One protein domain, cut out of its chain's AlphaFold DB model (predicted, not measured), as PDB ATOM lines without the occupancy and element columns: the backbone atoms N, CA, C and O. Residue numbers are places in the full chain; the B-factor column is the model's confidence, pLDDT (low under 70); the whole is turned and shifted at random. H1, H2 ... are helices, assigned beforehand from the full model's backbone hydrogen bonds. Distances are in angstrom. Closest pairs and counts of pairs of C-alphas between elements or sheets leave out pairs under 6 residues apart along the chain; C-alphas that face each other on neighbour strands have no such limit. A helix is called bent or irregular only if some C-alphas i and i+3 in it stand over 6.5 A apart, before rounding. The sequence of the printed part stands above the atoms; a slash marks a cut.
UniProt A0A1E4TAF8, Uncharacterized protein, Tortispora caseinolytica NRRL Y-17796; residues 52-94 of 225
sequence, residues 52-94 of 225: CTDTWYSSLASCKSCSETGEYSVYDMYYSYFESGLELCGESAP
ATOM      1  N   CYS A  52     193.905 247.329 231.837       95.88
ATOM      2  CA  CYS A  52     192.686 248.037 231.438       95.88
ATOM      3  C   CYS A  52     192.983 249.343 230.685       95.88
ATOM      4  O   CYS A  52     192.574 250.433 231.082       95.88
ATOM      5  N   THR A  53     193.727 249.223 229.590       95.56
ATOM      6  CA  THR A  53     194.081 250.323 228.685       95.56
ATOM      7  C   THR A  53     193.085 250.442 227.529       95.56
ATOM      8  O   THR A  53     192.404 249.479 227.180       95.56
ATOM      9  N   ASP A  54     193.050 251.587 226.842       95.06
ATOM     10  CA  ASP A  54     192.237 251.749 225.621       95.06
ATOM     11  C   ASP A  54     192.582 250.697 224.544       95.06
ATOM     12  O   ASP A  54     191.723 250.218 223.796       95.06
ATOM     13  N   THR A  55     193.850 250.282 224.492       94.06
ATOM     14  CA  THR A  55     194.338 249.223 223.595       94.06
ATOM     15  C   THR A  55     193.734 247.859 223.935       94.06
ATOM     16  O   THR A  55     193.423 247.072 223.040       94.06
ATOM     17  N   TRP A  56     193.545 247.573 225.224       94.44
ATOM     18  CA  TRP A  56     192.893 246.350 225.684       94.44
ATOM     19  C   TRP A  56     191.425 246.316 225.264       94.44
ATOM     20  O   TRP A  56     191.004 245.364 224.609       94.44
ATOM     21  N   TYR A  57     190.672 247.385 225.534       93.56
ATOM     22  CA  TYR A  57     189.253 247.462 225.172       93.56
ATOM     23  C   TYR A  57     189.019 247.405 223.657       93.56
ATOM     24  O   TYR A  57     188.117 246.709 223.193       93.56
ATOM     25  N   SER A  58     189.857 248.072 222.859       94.69
ATOM     26  CA  SER A  58     189.768 248.005 221.391       94.69
ATOM     27  C   SER A  58     190.095 246.611 220.835       94.69
ATOM     28  O   SER A  58     189.432 246.137 219.905       94.69
ATOM     29  N   SER A  59     191.066 245.913 221.433       94.12
ATOM     30  CA  SER A  59     191.395 244.524 221.086       94.12
ATOM     31  C   SER A  59     190.283 243.561 221.501       94.12
ATOM     32  O   SER A  59     189.950 242.644 220.751       94.12
ATOM     33  N   LEU A  60     189.662 243.796 222.660       93.56
ATOM     34  CA  LEU A  60     188.525 243.025 223.149       93.56
ATOM     35  C   LEU A  60     187.306 243.184 222.240       93.56
ATOM     36  O   LEU A  60     186.712 242.181 221.855       93.56
ATOM     37  N   ALA A  61     186.974 244.410 221.831       92.75
ATOM     38  CA  ALA A  61     185.894 244.669 220.878       92.75
ATOM     39  C   ALA A  61     186.141 243.959 219.536       92.75
ATOM     40  O   ALA A  61     185.243 243.320 218.986       92.75
ATOM     41  N   SER A  62     187.384 244.003 219.049       91.94
ATOM     42  CA  SER A  62     187.787 243.310 217.822       91.94
ATOM     43  C   SER A  62     187.675 241.787 217.969       91.94
ATOM     44  O   SER A  62     187.134 241.123 217.091       91.94
ATOM     45  N   CYS A  63     188.101 241.228 219.105       92.06
ATOM     46  CA  CYS A  63     187.934 239.806 219.406       92.06
ATOM     47  C   CYS A  63     186.451 239.414 219.528       92.06
ATOM     48  O   CYS A  63     186.058 238.362 219.037       92.06
ATOM     49  N   LYS A  64     185.601 240.264 220.117       91.44
ATOM     50  CA  LYS A  64     184.156 240.012 220.233       91.44
ATOM     51  C   LYS A  64     183.471 239.972 218.869       91.44
ATOM     52  O   LYS A  64     182.678 239.073 218.621       91.44
ATOM     53  N   SER A  65     183.857 240.857 217.945       89.88
ATOM     54  CA  SER A  65     183.332 240.843 216.569       89.88
ATOM     55  C   SER A  65     183.615 239.531 215.818       89.88
ATOM     56  O   SER A  65     182.897 239.175 214.886       89.88
ATOM     57  N   CYS A  66     184.613 238.757 216.256       86.31
ATOM     58  CA  CYS A  66     184.907 237.446 215.687       86.31
ATOM     59  C   CYS A  66     183.865 236.371 216.022       86.31
ATOM     60  O   CYS A  66     183.839 235.350 215.333       86.31
ATOM     61  N   SER A  67     183.004 236.566 217.030       80.06
ATOM     62  CA  SER A  67     181.930 235.611 217.338       80.06
ATOM     63  C   SER A  67     180.784 235.663 216.321       80.06
ATOM     64  O   SER A  67     180.041 234.699 216.189       80.06
ATOM     65  N   GLU A  68     180.636 236.765 215.579       71.00
ATOM     66  CA  GLU A  68     179.472 237.006 214.711       71.00
ATOM     67  C   GLU A  68     179.579 236.326 213.332       71.00
ATOM     68  O   GLU A  68     178.654 236.403 212.527       71.00
ATOM     69  N   THR A  69     180.697 235.650 213.035       63.34
ATOM     70  CA  THR A  69     181.036 235.220 211.663       63.34
ATOM     71  C   THR A  69     180.828 233.733 211.339       63.34
ATOM     72  O   THR A  69     181.062 233.347 210.193       63.34
ATOM     73  N   GLY A  70     180.337 232.888 212.257       62.44
ATOM     74  CA  GLY A  70     179.984 231.503 211.904       62.44
ATOM     75  C   GLY A  70     179.808 230.516 213.061       62.44
ATOM     76  O   GLY A  70     179.853 230.881 214.228       62.44
ATOM     77  N   GLU A  71     179.637 229.240 212.695       59.09
ATOM     78  CA  GLU A  71     179.378 228.062 213.555       59.09
ATOM     79  C   GLU A  71     180.486 227.781 214.597       59.09
ATOM     80  O   GLU A  71     180.305 226.975 215.505       59.09
ATOM     81  N   TYR A  72     181.627 228.475 214.491       70.94
ATOM     82  CA  TYR A  72     182.748 228.416 215.425       70.94
ATOM     83  C   TYR A  72     183.182 229.829 215.831       70.94
ATOM     84  O   TYR A  72     183.908 230.523 215.117       70.94
ATOM     85  N   SER A  73     182.741 230.245 217.011       83.06
ATOM     86  CA  SER A  73     183.109 231.512 217.628       83.06
ATOM     87  C   SER A  73     184.501 231.390 218.259       83.06
ATOM     88  O   SER A  73     184.697 230.731 219.281       83.06
ATOM     89  N   VAL A  74     185.506 232.023 217.638       86.12
ATOM     90  CA  VAL A  74     186.866 232.115 218.212       86.12
ATOM     91  C   VAL A  74     186.815 232.794 219.581       86.12
ATOM     92  O   VAL A  74     187.575 232.438 220.472       86.12
ATOM     93  N   TYR A  75     185.893 233.736 219.771       88.06
ATOM     94  CA  TYR A  75     185.699 234.399 221.052       88.06
ATOM     95  C   TYR A  75     185.359 233.402 222.170       88.06
ATOM     96  O   TYR A  75     186.040 233.397 223.193       88.06
ATOM     97  N   ASP A  76     184.388 232.508 221.956       88.19
ATOM     98  CA  ASP A  76     183.938 231.562 222.989       88.19
ATOM     99  C   ASP A  76     185.038 230.571 223.376       88.19
ATOM    100  O   ASP A  76     185.188 230.229 224.546       88.19
ATOM    101  N   MET A  77     185.867 230.160 222.412       89.06
ATOM    102  CA  MET A  77     186.997 229.274 222.691       89.06
ATOM    103  C   MET A  77     188.067 229.944 223.567       89.06
ATOM    104  O   MET A  77     188.750 229.266 224.335       89.06
ATOM    105  N   TYR A  78     188.239 231.263 223.445       90.12
ATOM    106  CA  TYR A  78     189.257 232.009 224.188       90.12
ATOM    107  C   TYR A  78     188.719 232.640 225.480       90.12
ATOM    108  O   TYR A  78     189.520 233.002 226.343       90.12
ATOM    109  N   TYR A  79     187.398 232.750 225.632       91.06
ATOM    110  CA  TYR A  79     186.733 233.473 226.714       91.06
ATOM    111  C   TYR A  79     187.243 233.086 228.111       91.06
ATOM    112  O   TYR A  79     187.673 233.950 228.878       91.06
ATOM    113  N   SER A  80     187.318 231.785 228.406       92.94
ATOM    114  CA  SER A  80     187.762 231.281 229.715       92.94
ATOM    115  C   SER A  80     189.190 231.690 230.093       92.94
ATOM    116  O   SER A  80     189.560 231.638 231.261       92.94
ATOM    117  N   TYR A  81     190.027 232.069 229.123       91.75
ATOM    118  CA  TYR A  81     191.419 232.448 229.371       91.75
ATOM    119  C   TYR A  81     191.598 233.921 229.737       91.75
ATOM    120  O   TYR A  81     192.632 234.277 230.298       91.75
ATOM    121  N   PHE A  82     190.636 234.780 229.400       91.00
ATOM    122  CA  PHE A  82     190.695 236.209 229.712       91.00
ATOM    123  C   PHE A  82     189.521 236.695 230.569       91.00
ATOM    124  O   PHE A  82     189.449 237.888 230.851       91.00
ATOM    125  N   GLU A  83     188.652 235.793 231.032       92.75
ATOM    126  CA  GLU A  83     187.542 236.080 231.951       92.75
ATOM    127  C   GLU A  83     188.001 236.849 233.199       92.75
ATOM    128  O   GLU A  83     187.444 237.894 233.522       92.75
ATOM    129  N   SER A  84     189.101 236.423 233.823       91.31
ATOM    130  CA  SER A  84     189.696 237.137 234.960       91.31
ATOM    131  C   SER A  84     190.118 238.569 234.616       91.31
ATOM    132  O   SER A  84     190.035 239.465 235.453       91.31
ATOM    133  N   GLY A  85     190.546 238.808 233.375       91.88
ATOM    134  CA  GLY A  85     190.869 240.138 232.871       91.88
ATOM    135  C   GLY A  85     189.635 241.013 232.647       91.88
ATOM    136  O   GLY A  85     189.698 242.219 232.867       91.88
ATOM    137  N   LEU A  86     188.507 240.417 232.246       93.00
ATOM    138  CA  LEU A  86     187.231 241.126 232.108       93.00
ATOM    139  C   LEU A  86     186.709 241.582 233.465       93.00
ATOM    140  O   LEU A  86     186.412 242.763 233.629       93.00
ATOM    141  N   GLU A  87     186.687 240.678 234.447       92.06
ATOM    142  CA  GLU A  87     186.269 240.996 235.814       92.06
ATOM    143  C   GLU A  87     187.135 242.106 236.417       92.06
ATOM    144  O   GLU A  87     186.623 243.061 237.003       92.06
ATOM    145  N   LEU A  88     188.452 242.020 236.211       93.62
ATOM    146  CA  LEU A  88     189.407 243.010 236.692       93.62
ATOM    147  C   LEU A  88     189.190 244.399 236.072       93.62
ATOM    148  O   LEU A  88     189.384 245.412 236.745       93.62
ATOM    149  N   CYS A  89     188.789 244.449 234.800       93.62
ATOM    150  CA  CYS A  89     188.517 245.688 234.076       93.62
ATOM    151  C   CYS A  89     187.054 246.152 234.163       93.62
ATOM    152  O   CYS A  89     186.719 247.196 233.612       93.62
ATOM    153  N   GLY A  90     186.193 245.431 234.887       89.12
ATOM    154  CA  GLY A  90     184.786 245.789 235.063       89.12
ATOM    155  C   GLY A  90     183.898 245.513 233.846       89.12
ATOM    156  O   GLY A  90     182.791 246.046 233.777       89.12
ATOM    157  N   GLU A  91     184.348 244.683 232.904       81.12
ATOM    158  CA  GLU A  91     183.533 244.240 231.773       81.12
ATOM    159  C   GLU A  91     182.742 242.987 232.180       81.12
ATOM    160  O   GLU A  91     183.294 242.033 232.727       81.12
ATOM    161  N   SER A  92     181.431 242.977 231.931       69.69
ATOM    162  CA  SER A  92     180.595 241.814 232.249       69.69
ATOM    163  C   SER A  92     180.768 240.706 231.209       69.69
ATOM    164  O   SER A  92     180.836 240.979 230.007       69.69
ATOM    165  N   ALA A  93     180.779 239.453 231.674       59.56
ATOM    166  CA  ALA A  93     180.701 238.256 230.841       59.56
ATOM    167  C   ALA A  93     179.603 238.385 229.763       59.56
ATOM    168  O   ALA A  93     178.524 238.919 230.057       59.56
ATOM    169  N   PRO A  94     179.807 237.885 228.530       56.50
ATOM    170  CA  PRO A  94     178.722 237.752 227.579       56.50
ATOM    171  C   PRO A  94     177.677 236.823 228.183       56.50
ATOM    172  O   PRO A  94     177.933 235.652 228.455       56.50
TER     173      PRO A  94
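What this domain is: This is residues 52 to 94 of the 225 residues of an uncharacterized protein of Tortispora caseinolytica NRRL Y-17796 (UniProt A0A1E4TAF8). A helical hairpin: H1, a long helix, is joined by a tight link to H2, a kinked helix that folds back beside it, the two touching near the link. Residues 90 to 94 then turn back from the end of H2. The printed part has 43 residues with two named helices, H1 then H2, and no named strand: all helix. It is compact, with a radius of gyration of the C-alphas of 10.4 A, and elongated, spanning 29 by 18 by 14 A.

Where its parts are: H1, residues 54 to 69, runs 24.4 A from C-alpha 54 at (192.237, 251.749, 225.621). It is neither bent nor irregular, but only just: C-alphas 66 and 69 are 6.0 A apart. H2, residues 74 to 89, runs 20.9 A to C-alpha 89 at (188.517, 245.688, 234.076). It is irregular, with C-alphas 81 and 84 7.5 A apart and a kink of 77 degrees near residue 81.

How they stand to each other: H1 touches H2 with residues 63 to 67 alone, and H2 touches H1 with residues 74 to 76 alone. Their closest C-alphas, of Ser 67 and Tyr 75, are 5.4 A apart. They form a hairpin at a shallow tilt of 29 degrees, opposite ways. O i to N i+4 pairs are within hydrogen-bond range in 8 of 12 in H1 and 7 of 12 in H2.

The domain as a whole: The C-alphas of Thr 53 and Glu 71, the two farthest apart, are 30.7 A apart. The printed part has no cut. Mean pLDDT of the printed part is 86.0; residues 69 to 71 and 92 to 94 are under 70.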